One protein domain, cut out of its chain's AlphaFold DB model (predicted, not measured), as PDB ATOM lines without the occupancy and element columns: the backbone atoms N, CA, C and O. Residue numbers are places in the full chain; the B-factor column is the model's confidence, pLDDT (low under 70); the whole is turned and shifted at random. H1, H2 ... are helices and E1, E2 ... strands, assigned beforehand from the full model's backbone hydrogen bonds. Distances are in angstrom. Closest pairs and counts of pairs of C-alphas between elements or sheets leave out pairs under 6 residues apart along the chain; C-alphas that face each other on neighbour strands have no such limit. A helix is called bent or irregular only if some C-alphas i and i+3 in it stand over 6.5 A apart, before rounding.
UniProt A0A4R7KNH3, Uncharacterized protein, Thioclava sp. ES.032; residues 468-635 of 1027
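What this domain is: This is residues 468 to 635 of the 1027 residues of an uncharacterized protein of Thioclava sp. ES.032 (UniProt A0A4R7KNH3). Two sheets lie partly face to face with their strands crossed, a long, strongly twisted one of E4, E6, E7, E8 and E9 and a small one of E5, E1 and E10, and the long helix H5 covers the other face of the small sheet. The E7 and E8 hairpin runs past the small sheet at both ends, to the loop of residues 539 to 550 at one end and to E9 and H3 at the other; H4 packs on H5, and residues 625 to 635, of which 625 to 634 belong to H5, stick out free. The printed part has 168 residues with five named helices and ten named strands, in the order H1 E1 H2 E2 E3 E4 E5 E6 E7 E8 H3 E9 E10 H4 H5; the class is mixed, helices and strands. The large sheet is branched, the small one has the order E5, E1, E10, and E2 and E3 form a third sheet; their neighbour pairs are antiparallel. The whole is only just compact, close to loose, with a radius of gyration of the C-alphas of 18.2 A and spans of 57 by 52 by 35 A.

How they stand to each other: H1, residues 468 to 477, only grazes both sheets of the sandwich; its closest C-alpha to E10, residues 582 to 584, is that of Gly 474, 5.5 A from that of Cys 584. E1, residues 483 to 487, is the inner strand of the small sheet, with N 485 and O 583 of E10 3.1 A apart. H2, residues 488 to 491, only grazes both sheets too. E2, residues 501 to 503, and E3, residues 508 to 510, form a hairpin, with N 502 and O 509 2.9 A apart. E3 runs on into E4, residues 512 to 514, at 90 degrees. E5, residues 518 to 522, pairs with E1, with N 519 and O 486 2.9 A apart, and runs on into E6, residues 524 to 526, at 71 degrees. E7, residues 529 to 538, bends by 66 degrees at residue 535. E4 and E6 lie on one side of E7, with N 513 and O 537 3.0 A apart and N 524 and O 531 3.0 A apart. On the other side is E8, residues 551 to 562, with N 534 and O 553 2.9 A apart; E6, E7 and E8 form a meander, each strand the antiparallel neighbour of the one before. E9, residues 574 to 578, pairs with E8, with N 559 and O 577 3.0 A apart. The two sheets of the sandwich, face to face, have strands at 59 degrees. H3, residues 564 to 567, is not on either of them. H4, residues 590 to 598, and H5, residues 602 to 634, form a helical hairpin: they touch, closest at the C-alphas of Leu 590 and Leu 620, 6.1 A, at a shallow tilt of 26 degrees, opposite ways. H5 makes two layers with the small sheet, helix on one face, at a height of 11.0 A; it is over E1, and only just along the strands at 28 degrees on the local plane. Every O i to N i+4 pair is within hydrogen-bond range in H1 and H4, and 23 of 29 are in H5; H2 and H3 are too short for such a pair.

Where its parts are: H1 begins at C-alpha 468, (-92.543, -57.211, 93.872), and is 14.0 A long. E7 measures 24.1 A and E8 31.8 A, from C-alpha 551 at (-108.907, -73.217, 71.942). H4 measures 12.1 A. H5 measures 38.3 A and ends at C-alpha 634, (-129.365, -50.604, 99.379); it is irregular, with C-alphas 604 and 607 8.4 A apart, and has a kink of 90 degrees near residue 609.

The domain as a whole: The two C-alphas farthest apart are those of Gln 505 and Gly 635, 62.1 A. The printed part has no cut, and the long link is E7 to E8. Mean pLDDT of the printed part is 78.9; residues 504 to 507, 528, 539 to 548 and 560 to 577 are under 70.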
ATOM      1  N   GLN A 468     -92.769 -55.777  94.055       87.94
ATOM      2  CA  GLN A 468     -92.543 -57.211  93.872       87.94
ATOM      3  C   GLN A 468     -93.099 -58.013  95.044       87.94
ATOM      4  O   GLN A 468     -93.939 -58.885  94.840       87.94
ATOM      5  N   ASP A 469     -92.746 -57.626  96.270       88.50
ATOM      6  CA  ASP A 469     -93.271 -58.244  97.490       88.50
ATOM      7  C   ASP A 469     -94.805 -58.142  97.558       88.50
ATOM      8  O   ASP A 469     -95.486 -59.081  97.970       88.50
ATOM      9  N   TYR A 470     -95.377 -57.014  97.115       90.00
ATOM     10  CA  TYR A 470     -96.827 -56.819  97.065       90.00
ATOM     11  C   TYR A 470     -97.508 -57.764  96.062       90.00
ATOM     12  O   TYR A 470     -98.531 -58.381  96.378       90.00
ATOM     13  N   ILE A 471     -96.941 -57.913  94.861       90.38
ATOM     14  CA  ILE A 471     -97.436 -58.841  93.837       90.38
ATOM     15  C   ILE A 471     -97.289 -60.288  94.316       90.38
ATOM     16  O   ILE A 471     -98.241 -61.065  94.206       90.38
ATOM     17  N   GLU A 472     -96.137 -60.648  94.876       87.00
ATOM     18  CA  GLU A 472     -95.851 -61.990  95.379       87.00
ATOM     19  C   GLU A 472     -96.780 -62.370  96.535       87.00
ATOM     20  O   GLU A 472     -97.390 -63.442  96.506       87.00
ATOM     21  N   ALA A 473     -97.007 -61.463  97.490       83.75
ATOM     22  CA  ALA A 473     -97.989 -61.655  98.554       83.75
ATOM     23  C   ALA A 473     -99.396 -61.923  97.984       83.75
ATOM     24  O   ALA A 473    -100.090 -62.841  98.436       83.75
ATOM     25  N   GLY A 474     -99.797 -61.185  96.942       85.00
ATOM     26  CA  GLY A 474    -101.051 -61.417  96.222       85.00
ATOM     27  C   GLY A 474    -101.104 -62.777  95.509       85.00
ATOM     28  O   GLY A 474    -102.128 -63.465  95.557       85.00
ATOM     29  N   ARG A 475    -100.004 -63.209  94.879       87.25
ATOM     30  CA  ARG A 475     -99.897 -64.515  94.200       87.25
ATOM     31  C   ARG A 475     -99.955 -65.679  95.195       87.25
ATOM     32  O   ARG A 475    -100.663 -66.660  94.945       87.25
ATOM     33  N   LEU A 476     -99.272 -65.562  96.335       79.25
ATOM     34  CA  LEU A 476     -99.304 -66.539  97.428       79.25
ATOM     35  C   LEU A 476    -100.692 -66.631  98.078       79.25
ATOM     36  O   LEU A 476    -101.124 -67.726  98.451       79.25
ATOM     37  N   GLY A 477    -101.411 -65.508  98.162       74.44
ATOM     38  CA  GLY A 477    -102.795 -65.446  98.638       74.44
ATOM     39  C   GLY A 477    -103.837 -66.006  97.660       74.44
ATOM     40  O   GLY A 477    -104.947 -66.344  98.076       74.44
ATOM     41  N   ALA A 478    -103.503 -66.151  96.372       81.62
ATOM     42  CA  ALA A 478    -104.452 -66.590  95.352       81.62
ATOM     43  C   ALA A 478    -104.951 -68.025  95.597       81.62
ATOM     44  O   ALA A 478    -104.184 -68.914  95.980       81.62
ATOM     45  N   LYS A 479    -106.230 -68.277  95.314       78.62
ATOM     46  CA  LYS A 479    -106.921 -69.556  95.546       78.62
ATOM     47  C   LYS A 479    -107.734 -69.976  94.321       78.62
ATOM     48  O   LYS A 479    -107.900 -69.221  93.365       78.62
ATOM     49  N   SER A 480    -108.263 -71.201  94.331       80.19
ATOM     50  CA  SER A 480    -109.246 -71.618  93.322       80.19
ATOM     51  C   SER A 480    -110.427 -70.635  93.327       80.19
ATOM     52  O   SER A 480    -110.943 -70.305  94.390       80.19
ATOM     53  N   GLY A 481    -110.842 -70.137  92.163       76.56
ATOM     54  CA  GLY A 481    -111.882 -69.110  92.033       76.56
ATOM     55  C   GLY A 481    -111.407 -67.656  92.161       76.56
ATOM     56  O   GLY A 481    -112.197 -66.756  91.861       76.56
ATOM     57  N   SER A 482    -110.146 -67.407  92.536       84.06
ATOM     58  CA  SER A 482    -109.554 -66.062  92.489       84.06
ATOM     59  C   SER A 482    -109.512 -65.522  91.067       84.06
ATOM     60  O   SER A 482    -109.315 -66.287  90.110       84.06
ATOM     61  N   ARG A 483    -109.684 -64.203  90.926       89.56
ATOM     62  CA  ARG A 483    -109.539 -63.520  89.636       89.56
ATOM     63  C   ARG A 483    -108.109 -63.094  89.437       89.56
ATOM     64  O   ARG A 483    -107.523 -62.435  90.293       89.56
ATOM     65  N   VAL A 484    -107.592 -63.420  88.268       91.94
ATOM     66  CA  VAL A 484    -106.229 -63.081  87.901       91.94
ATOM     67  C   VAL A 484    -106.207 -62.425  86.536       91.94
ATOM     68  O   VAL A 484    -106.953 -62.818  85.634       91.94
ATOM     69  N   ILE A 485    -105.345 -61.426  86.403       92.75
ATOM     70  CA  ILE A 485    -104.949 -60.886  85.104       92.75
ATOM     71  C   ILE A 485    -103.611 -61.519  84.765       92.75
ATOM     72  O   ILE A 485    -102.709 -61.531  85.605       92.75
ATOM     73  N   VAL A 486    -103.501 -62.065  83.558       91.56
ATOM     74  CA  VAL A 486    -102.329 -62.817  83.109       91.56
ATOM     75  C   VAL A 486    -101.807 -62.212  81.813       91.56
ATOM     76  O   VAL A 486    -102.544 -62.123  80.834       91.56
ATOM     77  N   LYS A 487    -100.527 -61.844  81.792       90.31
ATOM     78  CA  LYS A 487     -99.736 -61.540  80.598       90.31
ATOM     79  C   LYS A 487     -99.229 -62.871  80.056       90.31
ATOM     80  O   LYS A 487     -98.251 -63.443  80.535       90.31
ATOM     81  N   TRP A 488     -99.958 -63.414  79.082       88.44
ATOM     82  CA  TRP A 488     -99.833 -64.819  78.686       88.44
ATOM     83  C   TRP A 488     -98.433 -65.192  78.202       88.44
ATOM     84  O   TRP A 488     -97.962 -66.282  78.503       88.44
ATOM     85  N   ARG A 489     -97.757 -64.287  77.489       83.62
ATOM     86  CA  ARG A 489     -96.417 -64.542  76.945       83.62
ATOM     87  C   ARG A 489     -95.358 -64.754  78.031       83.62
ATOM     88  O   ARG A 489     -94.456 -65.550  77.814       83.62
ATOM     89  N   GLU A 490     -95.486 -64.083  79.172       84.06
ATOM     90  CA  GLU A 490     -94.552 -64.206  80.302       84.06
ATOM     91  C   GLU A 490     -94.914 -65.368  81.222       84.06
ATOM     92  O   GLU A 490     -94.044 -66.094  81.692       84.06
ATOM     93  N   ALA A 491     -96.211 -65.598  81.435       86.94
ATOM     94  CA  ALA A 491     -96.671 -66.704  82.269       86.94
ATOM     95  C   ALA A 491     -96.440 -68.085  81.621       86.94
ATOM     96  O   ALA A 491     -96.350 -69.103  82.318       86.94
ATOM     97  N   MET A 492     -96.377 -68.150  80.286       87.12
ATOM     98  CA  MET A 492     -96.220 -69.395  79.536       87.12
ATOM     99  C   MET A 492     -94.752 -69.732  79.264       87.12
ATOM    100  O   MET A 492     -94.140 -69.238  78.320       87.12
ATOM    101  N   THR A 493     -94.232 -70.680  80.033       85.19
ATOM    102  CA  THR A 493     -92.938 -71.328  79.789       85.19
ATOM    103  C   THR A 493     -93.139 -72.785  79.357       85.19
ATOM    104  O   THR A 493     -94.231 -73.336  79.550       85.19
ATOM    105  N   PRO A 494     -92.117 -73.463  78.801       83.75
ATOM    106  CA  PRO A 494     -92.200 -74.894  78.501       83.75
ATOM    107  C   PRO A 494     -92.571 -75.756  79.721       83.75
ATOM    108  O   PRO A 494     -93.226 -76.783  79.558       83.75
ATOM    109  N   ASP A 495     -92.236 -75.308  80.936       81.25
ATOM    110  CA  ASP A 495     -92.578 -75.996  82.187       81.25
ATOM    111  C   ASP A 495     -94.039 -75.769  82.611       81.25
ATOM    112  O   ASP A 495     -94.729 -76.703  83.031       81.25
ATOM    113  N   ASN A 496     -94.539 -74.539  82.463       85.06
ATOM    114  CA  ASN A 496     -95.870 -74.149  82.942       85.06
ATOM    115  C   ASN A 496     -96.981 -74.367  81.902       85.06
ATOM    116  O   ASN A 496     -98.148 -74.545  82.266       85.06
ATOM    117  N   ALA A 497     -96.635 -74.381  80.614       87.00
ATOM    118  CA  ALA A 497     -97.552 -74.573  79.490       87.00
ATOM    119  C   ALA A 497     -96.980 -75.528  78.412       87.00
ATOM    120  O   ALA A 497     -96.965 -75.185  77.225       87.00
ATOM    121  N   PRO A 498     -96.598 -76.778  78.756       83.81
ATOM    122  CA  PRO A 498     -95.898 -77.709  77.849       83.81
ATOM    123  C   PRO A 498     -96.695 -78.106  76.595       83.81
ATOM    124  O   PRO A 498     -96.161 -78.653  75.629       83.81
ATOM    125  N   LYS A 499     -98.016 -77.879  76.595       82.75
ATOM    126  CA  LYS A 499     -98.863 -78.130  75.421       82.75
ATOM    127  C   LYS A 499     -98.654 -77.085  74.322       82.75
ATOM    128  O   LYS A 499     -98.816 -77.426  73.150       82.75
ATOM    129  N   PHE A 500     -98.307 -75.855  74.696       83.56
ATOM    130  CA  PHE A 500     -98.209 -74.707  73.795       83.56
ATOM    131  C   PHE A 500     -96.767 -74.218  73.602       83.56
ATOM    132  O   PHE A 500     -96.444 -73.767  72.507       83.56
ATOM    133  N   CYS A 501     -95.906 -74.377  74.609       83.81
ATOM    134  CA  CYS A 501     -94.511 -73.935  74.588       83.81
ATOM    135  C   CYS A 501     -93.535 -75.116  74.502       83.81
ATOM    136  O   CYS A 501     -93.766 -76.172  75.097       83.81
ATOM    137  N   THR A 502     -92.425 -74.923  73.792       80.69
ATOM    138  CA  THR A 502     -91.297 -75.863  73.707       80.69
ATOM    139  C   THR A 502     -89.972 -75.167  73.974       80.69
ATOM    140  O   THR A 502     -89.830 -73.974  73.714       80.69
ATOM    141  N   PHE A 503     -88.994 -75.919  74.484       76.50
ATOM    142  CA  PHE A 503     -87.607 -75.463  74.531       76.50
ATOM    143  C   PHE A 503     -87.059 -75.405  73.101       76.50
ATOM    144  O   PHE A 503     -86.924 -76.451  72.463       76.50
ATOM    145  N   GLY A 504     -86.798 -74.199  72.599       64.56
ATOM    146  CA  GLY A 504     -86.011 -73.988  71.388       64.56
ATOM    147  C   GLY A 504     -84.512 -74.022  71.687       64.56
ATOM    148  O   GLY A 504     -84.094 -74.193  72.834       64.56
ATOM    149  N   GLN A 505     -83.686 -73.843  70.653       55.84
ATOM    150  CA  GLN A 505     -82.224 -73.896  70.794       55.84
ATOM    151  C   GLN A 505     -81.654 -72.712  71.596       55.84
ATOM    152  O   GLN A 505     -80.644 -72.872  72.278       55.84
ATOM    153  N   TYR A 506     -82.318 -71.552  71.545       53.59
ATOM    154  CA  TYR A 506     -81.906 -70.338  72.261       53.59
ATOM    155  C   TYR A 506     -83.042 -69.651  73.035       53.59
ATOM    156  O   TYR A 506     -82.747 -68.897  73.949       53.59
ATOM    157  N   ASN A 507     -84.315 -69.922  72.710       67.25
ATOM    158  CA  ASN A 507     -85.486 -69.232  73.268       67.25
ATOM    159  C   ASN A 507     -86.686 -70.177  73.465       67.25
ATOM    160  O   ASN A 507     -86.715 -71.291  72.939       67.25
ATOM    161  N   THR A 508     -87.710 -69.720  74.196       73.88
ATOM    162  CA  THR A 508     -89.008 -70.415  74.277       73.88
ATOM    163  C   THR A 508     -89.759 -70.274  72.952       73.88
ATOM    164  O   THR A 508     -90.079 -69.164  72.527       73.88
ATOM    165  N   GLU A 509     -90.080 -71.398  72.315       78.50
ATOM    166  CA  GLU A 509     -90.845 -71.435  71.068       78.50
ATOM    167  C   GLU A 509     -92.332 -71.676  71.342       78.50
ATOM    168  O   GLU A 509     -92.707 -72.565  72.114       78.50
ATOM    169  N   PHE A 510     -93.193 -70.906  70.676       81.50
ATOM    170  CA  PHE A 510     -94.647 -71.022  70.781       81.50
ATOM    171  C   PHE A 510     -95.204 -71.790  69.576       81.50
ATOM    172  O   PHE A 510     -94.956 -71.436  68.426       81.50
ATOM    173  N   ARG A 511     -96.016 -72.826  69.822       77.94
ATOM    174  CA  ARG A 511     -96.625 -73.689  68.782       77.94
ATOM    175  C   ARG A 511     -97.828 -73.055  68.058       77.94
ATOM    176  O   ARG A 511     -98.580 -73.745  67.362       77.94
ATOM    177  N   GLY A 512     -98.063 -71.764  68.265       80.94
ATOM    178  CA  GLY A 512     -99.212 -71.036  67.747       80.94
ATOM    179  C   GLY A 512     -99.237 -69.584  68.223       80.94
ATOM    180  O   GLY A 512     -98.259 -69.090  68.781       80.94
ATOM    181  N   ALA A 513    -100.368 -68.909  68.018       80.69
ATOM    182  CA  ALA A 513    -100.562 -67.512  68.404       80.69
ATOM    183  C   ALA A 513    -101.499 -67.386  69.612       80.69
ATOM    184  O   ALA A 513    -102.474 -68.131  69.749       80.69
ATOM    185  N   LEU A 514    -101.212 -66.421  70.486       82.88
ATOM    186  CA  LEU A 514    -102.111 -66.024  71.567       82.88
ATOM    187  C   LEU A 514    -103.314 -65.274  70.977       82.88
ATOM    188  O   LEU A 514    -103.144 -64.473  70.061       82.88
ATOM    189  N   HIS A 515    -104.526 -65.534  71.479       84.38
ATOM    190  CA  HIS A 515    -105.708 -64.781  71.042       84.38
ATOM    191  C   HIS A 515    -105.679 -63.330  71.543       84.38
ATOM    192  O   HIS A 515    -106.075 -62.418  70.823       84.38
ATOM    193  N   GLU A 516    -105.182 -63.141  72.762       86.00
ATOM    194  CA  GLU A 516    -105.008 -61.862  73.445       86.00
ATOM    195  C   GLU A 516    -103.649 -61.864  74.162       86.00
ATOM    196  O   GLU A 516    -103.152 -62.927  74.540       86.00
ATOM    197  N   ALA A 517    -103.025 -60.698  74.344       82.81
ATOM    198  CA  ALA A 517    -101.734 -60.597  75.037       82.81
ATOM    199  C   ALA A 517    -101.890 -60.641  76.567       82.81
ATOM    200  O   ALA A 517    -101.102 -61.294  77.257       82.81
ATOM    201  N   ILE A 518    -102.928 -59.973  77.078       88.44
ATOM    202  CA  ILE A 518    -103.307 -59.932  78.490       88.44
ATOM    203  C   ILE A 518    -104.757 -60.402  78.603       88.44
ATOM    204  O   ILE A 518    -105.604 -59.943  77.841       88.44
ATOM    205  N   GLY A 519    -105.034 -61.316  79.534       88.06
ATOM    206  CA  GLY A 519    -106.364 -61.890  79.732       88.06
ATOM    207  C   GLY A 519    -106.819 -61.890  81.186       88.06
ATOM    208  O   GLY A 519    -106.035 -62.176  82.094       88.06
ATOM    209  N   LEU A 520    -108.111 -61.625  81.406       90.62
ATOM    210  CA  LEU A 520    -108.781 -61.817  82.695       90.62
ATOM    211  C   LEU A 520    -109.331 -63.246  82.780       90.62
ATOM    212  O   LEU A 520    -110.154 -63.664  81.965       90.62
ATOM    213  N   THR A 521    -108.930 -63.995  83.802       90.00
ATOM    214  CA  THR A 521    -109.389 -65.376  84.000       90.00
ATOM    215  C   THR A 521    -109.564 -65.710  85.480       90.00
ATOM    216  O   THR A 521    -109.223 -64.933  86.372       90.00
ATOM    217  N   THR A 522    -110.135 -66.880  85.756       88.69
ATOM    218  CA  THR A 522    -110.304 -67.403  87.118       88.69
ATOM    219  C   THR A 522    -109.458 -68.649  87.307       88.69
ATOM    220  O   THR A 522    -109.502 -69.549  86.461       88.69
ATOM    221  N   LEU A 523    -108.764 -68.742  88.438       85.94
ATOM    222  CA  LEU A 523    -107.963 -69.916  88.774       85.94
ATOM    223  C   LEU A 523    -108.841 -71.139  89.046       85.94
ATOM    224  O   LEU A 523    -109.912 -71.038  89.650       85.94
ATOM    225  N   LYS A 524    -108.359 -72.314  88.646       84.69
ATOM    226  CA  LYS A 524    -108.939 -73.608  89.018       84.69
ATOM    227  C   LYS A 524    -107.872 -74.471  89.674       84.69
ATOM    228  O   LYS A 524    -106.773 -74.590  89.142       84.69
ATOM    229  N   ALA A 525    -108.210 -75.081  90.805       78.75
ATOM    230  CA  ALA A 525    -107.368 -76.105  91.409       78.75
ATOM    231  C   ALA A 525    -107.486 -77.422  90.625       78.75
ATOM    232  O   ALA A 525    -108.582 -77.966  90.472       78.75
ATOM    233  N   GLU A 526    -106.357 -77.928  90.139       78.31
ATOM    234  CA  GLU A 526    -106.213 -79.253  89.530       78.31
ATOM    235  C   GLU A 526    -105.155 -80.030  90.335       78.31
ATOM    236  O   GLU A 526    -103.975 -80.047  89.991       78.31
ATOM    237  N   GLY A 527    -105.572 -80.643  91.450       72.19
ATOM    238  CA  GLY A 527    -104.656 -81.307  92.385       72.19
ATOM    239  C   GLY A 527    -103.851 -80.300  93.211       72.19
ATOM    240  O   GLY A 527    -104.431 -79.448  93.873       72.19
ATOM    241  N   ASP A 528    -102.523 -80.395  93.157       69.69
ATOM    242  CA  ASP A 528    -101.553 -79.517  93.831       69.69
ATOM    243  C   ASP A 528    -101.196 -78.249  93.026       69.69
ATOM    244  O   ASP A 528    -100.293 -77.496  93.403       69.69
ATOM    245  N   LYS A 529    -101.906 -78.009  91.914       81.00
ATOM    246  CA  LYS A 529    -101.651 -76.926  90.955       81.00
ATOM    247  C   LYS A 529    -102.832 -75.974  90.859       81.00
ATOM    248  O   LYS A 529    -103.985 -76.402  90.782       81.00
ATOM    249  N   LEU A 530    -102.536 -74.681  90.754       83.88
ATOM    250  CA  LEU A 530    -103.484 -73.673  90.296       83.88
ATOM    251  C   LEU A 530    -103.250 -73.380  88.821       83.88
ATOM    252  O   LEU A 530    -102.175 -72.940  88.407       83.88
ATOM    253  N   VAL A 531    -104.295 -73.629  88.039       88.50
ATOM    254  CA  VAL A 531    -104.266 -73.562  86.585       88.50
ATOM    255  C   VAL A 531    -105.184 -72.445  86.100       88.50
ATOM    256  O   VAL A 531    -106.359 -72.373  86.474       88.50
ATOM    257  N   ALA A 532    -104.651 -71.599  85.224       91.06
ATOM    258  CA  ALA A 532    -105.407 -70.675  84.391       91.06
ATOM    259  C   ALA A 532    -105.633 -71.288  83.005       91.06
ATOM    260  O   ALA A 532    -104.825 -72.075  82.517       91.06
ATOM    261  N   ARG A 533    -106.743 -70.948  82.346       89.88
ATOM    262  CA  ARG A 533    -107.017 -71.405  80.975       89.88
ATOM    263  C   ARG A 533    -106.846 -70.248  80.004       89.88
ATOM    264  O   ARG A 533    -107.638 -69.314  80.048       89.88
ATOM    265  N   ALA A 534    -105.838 -70.350  79.145       88.81
ATOM    266  CA  ALA A 534    -105.479 -69.333  78.168       88.81
ATOM    267  C   ALA A 534    -106.129 -69.598  76.801       88.81
ATOM    268  O   ALA A 534    -106.050 -70.737  76.327       88.81
ATOM    269  N   PRO A 535    -106.740 -68.596  76.149       89.56
ATOM    270  CA  PRO A 535    -107.257 -68.726  74.788       89.56
ATOM    271  C   PRO A 535    -106.124 -68.629  73.748       89.56
ATOM    272  O   PRO A 535    -105.430 -67.618  73.655       89.56
ATOM    273  N   VAL A 536    -105.935 -69.681  72.944       86.50
ATOM    274  CA  VAL A 536    -104.855 -69.781  71.946       86.50
ATOM    275  C   VAL A 536    -105.341 -70.328  70.601       86.50
ATOM    276  O   VAL A 536    -106.342 -71.045  70.521       86.50
ATOM    277  N   HIS A 537    -104.578 -70.043  69.548       82.69
ATOM    278  CA  HIS A 537    -104.756 -70.584  68.199       82.69
ATOM    279  C   HIS A 537    -103.575 -71.489  67.840       82.69
ATOM    280  O   HIS A 537    -102.433 -71.038  67.833       82.69
ATOM    281  N   PHE A 538    -103.827 -72.765  67.532       76.06
ATOM    282  CA  PHE A 538    -102.779 -73.720  67.138       76.06
ATOM    283  C   PHE A 538    -102.505 -73.682  65.621       76.06
ATOM    284  O   PHE A 538    -103.447 -73.710  64.826       76.06
ATOM    285  N   GLY A 539    -101.225 -73.696  65.219       63.94
ATOM    286  CA  GLY A 539    -100.790 -73.842  63.820       63.94
ATOM    287  C   GLY A 539     -99.663 -72.888  63.391       63.94
ATOM    288  O   GLY A 539     -99.577 -71.769  63.879       63.94
ATOM    289  N   TYR A 540     -98.826 -73.334  62.442       53.72
ATOM    290  CA  TYR A 540     -97.625 -72.626  61.949       53.72
ATOM    291  C   TYR A 540     -97.905 -71.408  61.038       53.72
ATOM    292  O   TYR A 540     -97.025 -70.580  60.850       53.72
ATOM    293  N   TYR A 541     -99.116 -71.272  60.484       52.69
ATOM    294  CA  TYR A 541     -99.507 -70.167  59.593       52.69
ATOM    295  C   TYR A 541    -100.661 -69.379  60.230       52.69
ATOM    296  O   TYR A 541    -101.835 -69.665  59.992       52.69
ATOM    297  N   SER A 542    -100.331 -68.441  61.120       49.16
ATOM    298  CA  SER A 542    -101.294 -67.793  62.023       49.16
ATOM    299  C   SER A 542    -102.100 -66.640  61.409       49.16
ATOM    300  O   SER A 542    -103.129 -66.280  61.973       49.16
ATOM    301  N   SER A 543    -101.725 -66.093  60.248       47.31
ATOM    302  CA  SER A 543    -102.463 -64.965  59.646       47.31
ATOM    303  C   SER A 543    -103.771 -65.363  58.949       47.31
ATOM    304  O   SER A 543    -104.611 -64.504  58.704       47.31
ATOM    305  N   ALA A 544    -103.979 -66.651  58.652       45.16
ATOM    306  CA  ALA A 544    -105.140 -67.138  57.898       45.16
ATOM    307  C   ALA A 544    -106.231 -67.807  58.765       45.16
ATOM    308  O   ALA A 544    -107.217 -68.307  58.229       45.16
ATOM    309  N   ASN A 545    -106.053 -67.872  60.091       48.28
ATOM    310  CA  ASN A 545    -106.901 -68.665  61.000       48.28
ATOM    311  C   ASN A 545    -107.567 -67.845  62.125       48.28
ATOM    312  O   ASN A 545    -108.173 -68.448  63.011       48.28
ATOM    313  N   SER A 546    -107.499 -66.508  62.095       52.47
ATOM    314  CA  SER A 546    -108.118 -65.634  63.112       52.47
ATOM    315  C   SER A 546    -109.644 -65.772  63.212       52.47
ATOM    316  O   SER A 546    -110.212 -65.412  64.238       52.47
ATOM    317  N   ASP A 547    -110.298 -66.325  62.185       56.94
ATOM    318  CA  ASP A 547    -111.752 -66.545  62.143       56.94
ATOM    319  C   ASP A 547    -112.219 -67.808  62.892       56.94
ATOM    320  O   ASP A 547    -113.422 -68.022  63.064       56.94
ATOM    321  N   LYS A 548    -111.307 -68.684  63.342       66.56
ATOM    322  CA  LYS A 548    -111.683 -69.868  64.135       66.56
ATOM    323  C   LYS A 548    -111.778 -69.517  65.616       66.56
ATOM    324  O   LYS A 548    -110.992 -68.736  66.133       66.56
ATOM    325  N   ALA A 549    -112.727 -70.137  66.317       74.50
ATOM    326  CA  ALA A 549    -112.867 -69.955  67.758       74.50
ATOM    327  C   ALA A 549    -111.583 -70.403  68.496       74.50
ATOM    328  O   ALA A 549    -111.068 -71.486  68.193       74.50
ATOM    329  N   PRO A 550    -111.074 -69.612  69.461       81.62
ATOM    330  CA  PRO A 550    -109.850 -69.937  70.183       81.62
ATOM    331  C   PRO A 550    -110.022 -71.205  71.029       81.62
ATOM    332  O   PRO A 550    -111.068 -71.444  71.639       81.62
ATOM    333  N   VAL A 551    -108.968 -72.017  71.098       84.56
ATOM    334  CA  VAL A 551    -108.907 -73.217  71.942       84.56
ATOM    335  C   VAL A 551    -108.284 -72.847  73.283       84.56
ATOM    336  O   VAL A 551    -107.289 -72.135  73.334       84.56
ATOM    337  N   THR A 552    -108.828 -73.344  74.395       88.06
ATOM    338  CA  THR A 552    -108.257 -73.058  75.719       88.06
ATOM    339  C   THR A 552    -107.168 -74.056  76.111       88.06
ATOM    340  O   THR A 552    -107.441 -75.260  76.162       88.06
ATOM    341  N   THR A 553    -105.985 -73.569  76.488       86.94
ATOM    342  CA  THR A 553    -104.868 -74.380  76.998       86.94
ATOM    343  C   THR A 553    -104.640 -74.122  78.495       86.94
ATOM    344  O   THR A 553    -104.678 -72.965  78.912       86.94
ATOM    345  N   PRO A 554    -104.427 -75.163  79.327       89.19
ATOM    346  CA  PRO A 554    -104.076 -74.981  80.735       89.19
ATOM    347  C   PRO A 554    -102.649 -74.430  80.894       89.19
ATOM    348  O   PRO A 554    -101.713 -74.974  80.306       89.19
ATOM    349  N   VAL A 555    -102.505 -73.394  81.718       89.94
ATOM    350  CA  VAL A 555    -101.246 -72.766  82.138       89.94
ATOM    351  C   VAL A 555    -101.148 -72.876  83.655       89.94
ATOM    352  O   VAL A 555    -102.054 -72.440  84.368       89.94
ATOM    353  N   ILE A 556    -100.076 -73.486  84.151       88.38
ATOM    354  CA  ILE A 556     -99.820 -73.630  85.586       88.38
ATOM    355  C   ILE A 556     -99.251 -72.305  86.096       88.38
ATOM    356  O   ILE A 556     -98.148 -71.930  85.717       88.38
ATOM    357  N   LEU A 557    -100.001 -71.605  86.947       86.69
ATOM    358  CA  LEU A 557     -99.570 -70.324  87.522       86.69
ATOM    359  C   LEU A 557     -98.983 -70.474  88.921       86.69
ATOM    360  O   LEU A 557     -98.191 -69.650  89.373       86.69
ATOM    361  N   SER A 558     -99.376 -71.528  89.631       82.69
ATOM    362  CA  SER A 558     -98.784 -71.865  90.915       82.69
ATOM    363  C   SER A 558     -98.849 -73.362  91.164       82.69
ATOM    364  O   SER A 558     -99.814 -74.021  90.770       82.69
ATOM    365  N   GLN A 559     -97.828 -73.901  91.819       79.25
ATOM    366  CA  GLN A 559     -97.768 -75.303  92.204       79.25
ATOM    367  C   GLN A 559     -97.034 -75.469  93.530       79.25
ATOM    368  O   GLN A 559     -96.076 -74.751  93.822       79.25
ATOM    369  N   TRP A 560     -97.457 -76.449  94.317       66.62
ATOM    370  CA  TRP A 560     -96.706 -76.869  95.493       66.62
ATOM    371  C   TRP A 560     -95.556 -77.779  95.071       66.62
ATOM    372  O   TRP A 560     -95.779 -78.846  94.498       66.62
ATOM    373  N   ARG A 561     -94.314 -77.380  95.357       63.94
ATOM    374  CA  ARG A 561     -93.129 -78.191  95.058       63.94
ATOM    375  C   ARG A 561     -92.533 -78.755  96.339       63.94
ATOM    376  O   ARG A 561     -92.405 -78.060  97.340       63.94
ATOM    377  N   ASN A 562     -92.135 -80.024  96.288       55.38
ATOM    378  CA  ASN A 562     -91.327 -80.638  97.337       55.38
ATOM    379  C   ASN A 562     -89.844 -80.313  97.087       55.38
ATOM    380  O   ASN A 562     -89.280 -80.723  96.066       55.38
ATOM    381  N   LEU A 563     -89.216 -79.597  98.023       51.91
ATOM    382  CA  LEU A 563     -87.814 -79.170  97.942       51.91
ATOM    383  C   LEU A 563     -86.804 -80.338  97.980       51.91
ATOM    384  O   LEU A 563     -85.649 -80.148  97.587       51.91
ATOM    385  N   GLU A 564     -87.235 -81.570  98.310       47.47
ATOM    386  CA  GLU A 564     -86.405 -82.792  98.220       47.47
ATOM    387  C   GLU A 564     -85.804 -83.007  96.814       47.47
ATOM    388  O   GLU A 564     -84.723 -83.580  96.686       47.47
ATOM    389  N   GLN A 565     -86.484 -82.565  95.747       45.41
ATOM    390  CA  GLN A 565     -86.035 -82.787  94.363       45.41
ATOM    391  C   GLN A 565     -85.017 -81.762  93.846       45.41
ATOM    392  O   GLN A 565     -84.367 -82.041  92.843       45.41
ATOM    393  N   VAL A 566     -84.883 -80.596  94.487       42.00
ATOM    394  CA  VAL A 566     -84.032 -79.499  93.984       42.00
ATOM    395  C   VAL A 566     -82.658 -79.509  94.646       42.00
ATOM    396  O   VAL A 566     -81.654 -79.324  93.969       42.00
ATOM    397  N   TYR A 567     -82.600 -79.789  95.951       40.16
ATOM    398  CA  TYR A 567     -81.371 -79.626  96.736       40.16
ATOM    399  C   TYR A 567     -80.845 -80.917  97.371       40.16
ATOM    400  O   TYR A 567     -79.892 -80.876  98.143       40.16
ATOM    401  N   GLY A 568     -81.456 -82.075  97.087       39.69
ATOM    402  CA  GLY A 568     -81.007 -83.370  97.620       39.69
ATOM    403  C   GLY A 568     -81.040 -83.481  99.153       39.69
ATOM    404  O   GLY A 568     -80.534 -84.457  99.706       39.69
ATOM    405  N   ARG A 569     -81.637 -82.501  99.848       36.59
ATOM    406  CA  ARG A 569     -81.833 -82.494 101.300       36.59
ATOM    407  C   ARG A 569     -83.135 -83.221 101.661       36.59
ATOM    408  O   ARG A 569     -84.143 -83.008 100.994       36.59
ATOM    409  N   PRO A 570     -83.160 -84.052 102.717       38.00
ATOM    410  CA  PRO A 570     -84.329 -84.849 103.107       38.00
ATOM    411  C   PRO A 570     -85.388 -84.067 103.912       38.00
ATOM    412  O   PRO A 570     -86.239 -84.675 104.567       38.00
ATOM    413  N   GLU A 571     -85.352 -82.736 103.898       40.12
ATOM    414  CA  GLU A 571     -86.363 -81.906 104.550       40.12
ATOM    415  C   GLU A 571     -87.489 -81.622 103.557       40.12
ATOM    416  O   GLU A 571     -87.306 -80.931 102.557       40.12
ATOM    417  N   ARG A 572     -88.672 -82.185 103.824       41.84
ATOM    418  CA  ARG A 572     -89.889 -81.924 103.046       41.84
ATOM    419  C   ARG A 572     -90.451 -80.550 103.360       41.84
ATOM    420  O   ARG A 572     -91.506 -80.417 103.978       41.84
ATOM    421  N   LEU A 573     -89.720 -79.537 102.939       44.25
ATOM    422  CA  LEU A 573     -90.235 -78.192 102.836       44.25
ATOM    423  C   LEU A 573     -91.060 -78.151 101.542       44.25
ATOM    424  O   LEU A 573     -90.567 -78.460 100.453       44.25
ATOM    425  N   TYR A 574     -92.356 -77.886 101.694       50.69
ATOM    426  CA  TYR A 574     -93.241 -77.608 100.573       50.69
ATOM    427  C   TYR A 574     -93.271 -76.101 100.399       50.69
ATOM    428  O   TYR A 574     -93.751 -75.391 101.281       50.69
ATOM    429  N   GLU A 575     -92.759 -75.628  99.273       59.06
ATOM    430  CA  GLU A 575     -92.845 -74.223  98.907       59.06
ATOM    431  C   GLU A 575     -93.824 -74.078  97.751       59.06
ATOM    432  O   GLU A 575     -93.849 -74.885  96.811       59.06
ATOM    433  N   ARG A 576     -94.685 -73.070  97.857       59.81
ATOM    434  CA  ARG A 576     -95.617 -72.737  96.796       59.81
ATOM    435  C   ARG A 576     -94.879 -71.876  95.785       59.81
ATOM    436  O   ARG A 576     -94.701 -70.686  95.998       59.81
ATOM    437  N   GLN A 577     -94.483 -72.484  94.677       69.00
ATOM    438  CA  GLN A 577     -93.875 -71.759  93.575       69.00
ATOM    439  C   GLN A 577     -94.978 -71.062  92.772       69.00
ATOM    440  O   GLN A 577     -96.032 -71.652  92.494       69.00
ATOM    441  N   THR A 578     -94.746 -69.814  92.394       75.12
ATOM    442  CA  THR A 578     -95.612 -69.048  91.491       75.12
ATOM    443  C   THR A 578     -94.838 -68.706  90.229       75.12
ATOM    444  O   THR A 578     -93.636 -68.475  90.297       75.12
ATOM    445  N   SER A 579     -95.505 -68.708  89.078       79.94
ATOM    446  CA  SER A 579     -94.929 -68.185  87.840       79.94
ATOM    447  C   SER A 579     -95.032 -66.662  87.797       79.94
ATOM    448  O   SER A 579     -95.895 -66.084  88.463       79.94
ATOM    449  N   ASP A 580     -94.228 -66.032  86.948       85.12
ATOM    450  CA  ASP A 580     -94.336 -64.603  86.657       85.12
ATOM    451  C   ASP A 580     -95.439 -64.295  85.638       85.12
ATOM    452  O   ASP A 580     -96.153 -65.192  85.173       85.12
ATOM    453  N   GLY A 581     -95.639 -63.007  85.347       86.00
ATOM    454  CA  GLY A 581     -96.594 -62.544  84.342       86.00
ATOM    455  C   GLY A 581     -98.066 -62.565  84.767       86.00
ATOM    456  O   GLY A 581     -98.941 -62.567  83.905       86.00
ATOM    457  N   TRP A 582     -98.400 -62.602  86.062       91.56
ATOM    458  CA  TRP A 582     -99.793 -62.466  86.517       91.56
ATOM    459  C   TRP A 582     -99.935 -61.796  87.885       91.56
ATOM    460  O   TRP A 582     -99.004 -61.784  88.693       91.56
ATOM    461  N   ILE A 583    -101.128 -61.256  88.146       93.44
ATOM    462  CA  ILE A 583    -101.513 -60.625  89.419       93.44
ATOM    463  C   ILE A 583    -102.886 -61.122  89.882       93.44
ATOM    464  O   ILE A 583    -103.737 -61.471  89.061       93.44
ATOM    465  N   CYS A 584    -103.109 -61.141  91.197       90.38
ATOM    466  CA  CYS A 584    -104.391 -61.491  91.811       90.38
ATOM    467  C   CYS A 584    -105.179 -60.224  92.157       90.38
ATOM    468  O   CYS A 584    -104.693 -59.391  92.912       90.38
ATOM    469  N   LEU A 585    -106.406 -60.095  91.648       89.44
ATOM    470  CA  LEU A 585    -107.235 -58.898  91.845       89.44
ATOM    471  C   LEU A 585    -108.007 -58.885  93.168       89.44
ATOM    472  O   LEU A 585    -108.634 -57.879  93.492       89.44
ATOM    473  N   ASP A 586    -108.040 -60.000  93.895       83.69
ATOM    474  CA  ASP A 586    -108.998 -60.198  94.983       83.69
ATOM    475  C   ASP A 586    -108.805 -59.184  96.126       83.69
ATOM    476  O   ASP A 586    -109.791 -58.645  96.632       83.69
ATOM    477  N   ASP A 587    -107.560 -58.899  96.515       81.56
ATOM    478  CA  ASP A 587    -107.210 -57.994  97.623       81.56
ATOM    479  C   ASP A 587    -106.711 -56.609  97.172       81.56
ATOM    480  O   ASP A 587    -106.471 -55.748  98.013       81.56
ATOM    481  N   MET A 588    -106.608 -56.363  95.863       88.81
ATOM    482  CA  MET A 588    -106.095 -55.097  95.333       88.81
ATOM    483  C   MET A 588    -107.130 -53.972  95.431       88.81
ATOM    484  O   MET A 588    -108.282 -54.129  95.014       88.81
ATOM    485  N   THR A 589    -106.713 -52.793  95.899       87.75
ATOM    486  CA  THR A 589    -107.558 -51.590  95.869       87.75
ATOM    487  C   THR A 589    -107.137 -50.611  94.774       87.75
ATOM    488  O   THR A 589    -105.963 -50.478  94.440       87.75
ATOM    489  N   LEU A 590    -108.103 -49.848  94.247       88.56
ATOM    490  CA  LEU A 590    -107.829 -48.822  93.230       88.56
ATOM    491  C   LEU A 590    -106.807 -47.779  93.716       88.56
ATOM    492  O   LEU A 590    -105.958 -47.343  92.951       88.56
ATOM    493  N   LYS A 591    -106.862 -47.416  95.006       89.44
ATOM    494  CA  LYS A 591    -105.945 -46.440  95.604       89.44
ATOM    495  C   LYS A 591    -104.502 -46.953  95.630       89.44
ATOM    496  O   LYS A 591    -103.590 -46.174  95.384       89.44
ATOM    497  N   GLU A 592    -104.298 -48.233  95.940       90.19
ATOM    498  CA  GLU A 592    -102.968 -48.857  95.929       90.19
ATOM    499  C   GLU A 592    -102.427 -48.975  94.507       90.19
ATOM    500  O   GLU A 592    -101.271 -48.644  94.267       90.19
ATOM    501  N   VAL A 593    -103.272 -49.370  93.551       89.75
ATOM    502  CA  VAL A 593    -102.895 -49.446  92.133       89.75
ATOM    503  C   VAL A 593    -102.454 -48.080  91.609       89.75
ATOM    504  O   VAL A 593    -101.359 -47.971  91.061       89.75
ATOM    505  N   ASP A 594    -103.249 -47.031  91.835       88.00
ATOM    506  CA  ASP A 594    -102.904 -45.662  91.430       88.00
ATOM    507  C   ASP A 594    -101.597 -45.185  92.086       88.00
ATOM    508  O   ASP A 594    -100.767 -44.545  91.440       88.00
ATOM    509  N   ALA A 595    -101.390 -45.532  93.358       87.12
ATOM    510  CA  ALA A 595    -100.180 -45.206  94.102       87.12
ATOM    511  C   ALA A 595     -98.923 -45.883  93.530       87.12
ATOM    512  O   ALA A 595     -97.906 -45.213  93.352       87.12
ATOM    513  N   TYR A 596     -98.982 -47.181  93.212       88.44
ATOM    514  CA  TYR A 596     -97.851 -47.892  92.605       88.44
ATOM    515  C   TYR A 596     -97.570 -47.409  91.182       88.44
ATOM    516  O   TYR A 596     -96.412 -47.169  90.851       88.44
ATOM    517  N   ILE A 597     -98.610 -47.170  90.373       85.06
ATOM    518  CA  ILE A 597     -98.463 -46.577  89.033       85.06
ATOM    519  C   ILE A 597     -97.775 -45.209  89.124       85.06
ATOM    520  O   ILE A 597     -96.897 -44.912  88.316       85.06
ATOM    521  N   ALA A 598     -98.129 -44.385  90.116       82.56
ATOM    522  CA  ALA A 598     -97.533 -43.065  90.327       82.56
ATOM    523  C   ALA A 598     -96.116 -43.108  90.933       82.56
ATOM    524  O   ALA A 598     -95.343 -42.165  90.724       82.56
ATOM    525  N   SER A 599     -95.723 -44.197  91.600       83.94
ATOM    526  CA  SER A 599     -94.398 -44.346  92.207       83.94
ATOM    527  C   SER A 599     -93.296 -44.550  91.164       83.94
ATOM    528  O   SER A 599     -93.275 -45.539  90.437       83.94
ATOM    529  N   ARG A 600     -92.326 -43.627  91.128       81.06
ATOM    530  CA  ARG A 600     -91.114 -43.751  90.293       81.06
ATOM    531  C   ARG A 600     -90.259 -44.953  90.664       81.06
ATOM    532  O   ARG A 600     -89.612 -45.530  89.803       81.06
ATOM    533  N   GLU A 601     -90.211 -45.295  91.946       82.50
ATOM    534  CA  GLU A 601     -89.411 -46.422  92.419       82.50
ATOM    535  C   GLU A 601     -89.966 -47.743  91.885       82.50
ATOM    536  O   GLU A 601     -89.209 -48.544  91.348       82.50
ATOM    537  N   ALA A 602     -91.291 -47.911  91.926       83.62
ATOM    538  CA  ALA A 602     -91.955 -49.098  91.394       83.62
ATOM    539  C   ALA A 602     -91.814 -49.216  89.865       83.62
ATOM    540  O   ALA A 602     -91.711 -50.325  89.342       83.62
ATOM    541  N   ARG A 603     -91.794 -48.087  89.137       83.75
ATOM    542  CA  ARG A 603     -91.679 -48.075  87.667       83.75
ATOM    543  C   ARG A 603     -90.317 -48.526  87.137       83.75
ATOM    544  O   ARG A 603     -90.207 -48.720  85.939       83.75
ATOM    545  N   GLN A 604     -89.312 -48.762  87.978       83.56
ATOM    546  CA  GLN A 604     -88.033 -49.317  87.510       83.56
ATOM    547  C   GLN A 604     -88.174 -50.719  86.897       83.56
ATOM    548  O   GLN A 604     -87.385 -51.083  86.034       83.56
ATOM    549  N   THR A 605     -89.181 -51.485  87.329       82.94
ATOM    550  CA  THR A 605     -89.515 -52.824  86.809       82.94
ATOM    551  C   THR A 605     -90.900 -52.824  86.150       82.94
ATOM    552  O   THR A 605     -91.699 -53.738  86.349       82.94
ATOM    553  N   TYR A 606     -91.260 -51.728  85.468       83.75
ATOM    554  CA  TYR A 606     -92.611 -51.525  84.929       83.75
ATOM    555  C   TYR A 606     -93.030 -52.591  83.908       83.75
ATOM    556  O   TYR A 606     -94.218 -52.893  83.790       83.75
ATOM    557  N   ASP A 607     -92.078 -53.141  83.164       79.19
ATOM    558  CA  ASP A 607     -92.268 -54.130  82.109       79.19
ATOM    559  C   ASP A 607     -92.977 -55.395  82.613       79.19
ATOM    560  O   ASP A 607     -93.856 -55.932  81.925       79.19
ATOM    561  N   GLU A 608     -92.679 -55.794  83.851       80.81
ATOM    562  CA  GLU A 608     -93.232 -56.985  84.500       80.81
ATOM    563  C   GLU A 608     -94.681 -56.807  84.992       80.81
ATOM    564  O   GLU A 608     -95.461 -57.764  85.016       80.81
ATOM    565  N   TRP A 609     -95.082 -55.596  85.409       85.81
ATOM    566  CA  TRP A 609     -96.340 -55.408  86.155       85.81
ATOM    567  C   TRP A 609     -97.239 -54.265  85.679       85.81
ATOM    568  O   TRP A 609     -98.456 -54.338  85.877       85.81
ATOM    569  N   LEU A 610     -96.709 -53.213  85.054       86.56
ATOM    570  CA  LEU A 610     -97.464 -51.982  84.800       86.56
ATOM    571  C   LEU A 610     -98.649 -52.221  83.863       86.56
ATOM    572  O   LEU A 610     -99.755 -51.766  84.149       86.56
ATOM    573  N   ALA A 611     -98.454 -53.004  82.799       84.44
ATOM    574  CA  ALA A 611     -99.535 -53.363  81.881       84.44
ATOM    575  C   ALA A 611    -100.665 -54.133  82.595       84.44
ATOM    576  O   ALA A 611    -101.844 -53.865  82.369       84.44
ATOM    577  N   LEU A 612    -100.315 -55.029  83.527       89.06
ATOM    578  CA  LEU A 612    -101.286 -55.749  84.354       89.06
ATOM    579  C   LEU A 612    -102.046 -54.792  85.284       89.06
ATOM    580  O   LEU A 612    -103.257 -54.926  85.455       89.06
ATOM    581  N   PHE A 613    -101.352 -53.811  85.864       90.88
ATOM    582  CA  PHE A 613    -101.947 -52.817  86.757       90.88
ATOM    583  C   PHE A 613    -102.854 -51.831  86.021       90.88
ATOM    584  O   PHE A 613    -103.865 -51.424  86.585       90.88
ATOM    585  N   VAL A 614    -102.547 -51.466  84.775       87.88
ATOM    586  CA  VAL A 614    -103.417 -50.613  83.947       87.88
ATOM    587  C   VAL A 614    -104.741 -51.321  83.646       87.88
ATOM    588  O   VAL A 614    -105.804 -50.737  83.868       87.88
ATOM    589  N   GLU A 615    -104.693 -52.596  83.254       88.19
ATOM    590  CA  GLU A 615    -105.897 -53.416  83.066       88.19
ATOM    591  C   GLU A 615    -106.664 -53.610  84.387       88.19
ATOM    592  O   GLU A 615    -107.886 -53.440  84.449       88.19
ATOM    593  N   ALA A 616    -105.950 -53.875  85.489       91.50
ATOM    594  CA  ALA A 616    -106.549 -53.970  86.820       91.50
ATOM    595  C   ALA A 616    -107.242 -52.667  87.227       91.50
ATOM    596  O   ALA A 616    -108.357 -52.698  87.744       91.50
ATOM    597  N   ARG A 617    -106.610 -51.516  86.975       91.25
ATOM    598  CA  ARG A 617    -107.144 -50.185  87.275       91.25
ATOM    599  C   ARG A 617    -108.447 -49.938  86.525       91.25
ATOM    600  O   ARG A 617    -109.421 -49.519  87.150       91.25
ATOM    601  N   ALA A 618    -108.480 -50.215  85.220       89.94
ATOM    602  CA  ALA A 618    -109.671 -50.042  84.390       89.94
ATOM    603  C   ALA A 618    -110.836 -50.914  84.892       89.94
ATOM    604  O   ALA A 618    -111.954 -50.421  85.084       89.94
ATOM    605  N   LEU A 619    -110.556 -52.185  85.200       89.81
ATOM    606  CA  LEU A 619    -111.541 -53.105  85.765       89.81
ATOM    607  C   LEU A 619    -112.034 -52.626  87.137       89.81
ATOM    608  O   LEU A 619    -113.233 -52.409  87.304       89.81
ATOM    609  N   LEU A 620    -111.137 -52.384  88.097       90.69
ATOM    610  CA  LEU A 620    -111.490 -51.947  89.453       90.69
ATOM    611  C   LEU A 620    -112.263 -50.619  89.458       90.69
ATOM    612  O   LEU A 620    -113.196 -50.464  90.248       90.69
ATOM    613  N   ALA A 621    -111.927 -49.680  88.570       90.31
ATOM    614  CA  ALA A 621    -112.660 -48.425  88.418       90.31
ATOM    615  C   ALA A 621    -114.107 -48.662  87.956       90.31
ATOM    616  O   ALA A 621    -115.035 -48.115  88.557       90.31
ATOM    617  N   SER A 622    -114.316 -49.522  86.951       89.56
ATOM    618  CA  SER A 622    -115.663 -49.872  86.477       89.56
ATOM    619  C   SER A 622    -116.495 -50.578  87.557       89.56
ATOM    620  O   SER A 622    -117.666 -50.252  87.763       89.56
ATOM    621  N   GLU A 623    -115.880 -51.484  88.325       88.31
ATOM    622  CA  GLU A 623    -116.557 -52.208  89.403       88.31
ATOM    623  C   GLU A 623    -116.921 -51.297  90.570       88.31
ATOM    624  O   GLU A 623    -117.989 -51.455  91.163       88.31
ATOM    625  N   LYS A 624    -116.059 -50.326  90.888       87.94
ATOM    626  CA  LYS A 624    -116.314 -49.355  91.952       87.94
ATOM    627  C   LYS A 624    -117.566 -48.529  91.665       87.94
ATOM    628  O   LYS A 624    -118.389 -48.373  92.562       87.94
ATOM    629  N   VAL A 625    -117.758 -48.084  90.420       89.50
ATOM    630  CA  VAL A 625    -118.968 -47.345  90.007       89.50
ATOM    631  C   VAL A 625    -120.229 -48.182  90.243       89.50
ATOM    632  O   VAL A 625    -121.187 -47.699  90.852       89.50
ATOM    633  N   ILE A 626    -120.212 -49.455  89.835       88.94
ATOM    634  CA  ILE A 626    -121.348 -50.372  90.022       88.94
ATOM    635  C   ILE A 626    -121.593 -50.635  91.516       88.94
ATOM    636  O   ILE A 626    -122.731 -50.592  91.984       88.94
ATOM    637  N   ALA A 627    -120.532 -50.874  92.291       86.69
ATOM    638  CA  ALA A 627    -120.633 -51.111  93.727       86.69
ATOM    639  C   ALA A 627    -121.152 -49.878  94.486       86.69
ATOM    640  O   ALA A 627    -121.909 -50.035  95.448       86.69
ATOM    641  N   ASP A 628    -120.733 -48.669  94.098       86.69
ATOM    642  CA  ASP A 628    -121.180 -47.395  94.685       86.69
ATOM    643  C   ASP A 628    -122.670 -47.171  94.405       86.69
ATOM    644  O   ASP A 628    -123.424 -46.783  95.302       86.69
ATOM    645  N   GLN A 629    -123.120 -47.465  93.183       87.44
ATOM    646  CA  GLN A 629    -124.537 -47.417  92.832       87.44
ATOM    647  C   GLN A 629    -125.353 -48.428  93.651       87.44
ATOM    648  O   GLN A 629    -126.377 -48.068  94.232       87.44
ATOM    649  N   LEU A 630    -124.864 -49.665  93.780       86.75
ATOM    650  CA  LEU A 630    -125.550 -50.714  94.534       86.75
ATOM    651  C   LEU A 630    -125.689 -50.375  96.027       86.75
ATOM    652  O   LEU A 630    -126.750 -50.603  96.607       86.75
ATOM    653  N   ALA A 631    -124.664 -49.803  96.667       85.94
ATOM    654  CA  ALA A 631    -124.795 -49.390  98.068       85.94
ATOM    655  C   ALA A 631    -125.780 -48.241  98.261       85.94
ATOM    656  O   ALA A 631    -126.521 -48.257  99.247       85.94
ATOM    657  N   LYS A 632    -125.834 -47.287  97.324       85.44
ATOM    658  CA  LYS A 632    -126.845 -46.219  97.347       85.44
ATOM    659  C   LYS A 632    -128.255 -46.798  97.253       85.44
ATOM    660  O   LYS A 632    -129.102 -46.434  98.062       85.44
ATOM    661  N   GLU A 633    -128.489 -47.743  96.340       85.12
ATOM    662  CA  GLU A 633    -129.776 -48.447  96.214       85.12
ATOM    663  C   GLU A 633    -130.145 -49.236  97.481       85.12
ATOM    664  O   GLU A 633    -131.318 -49.339  97.839       85.12
ATOM    665  N   MET A 634    -129.151 -49.796  98.176       82.31
ATOM    666  CA  MET A 634    -129.365 -50.604  99.379       82.31
ATOM    667  C   MET A 634    -129.400 -49.799 100.687       82.31
ATOM    668  O   MET A 634    -129.751 -50.381 101.715       82.31
ATOM    669  N   GLY A 635    -129.106 -48.494 100.650       81.19
ATOM    670  CA  GLY A 635    -129.168 -47.583 101.800       81.19
ATOM    671  C   GLY A 635    -127.895 -47.506 102.654       81.19
ATOM    672  O   GLY A 635    -127.936 -46.941 103.743       81.19
TER     673      GLY A 635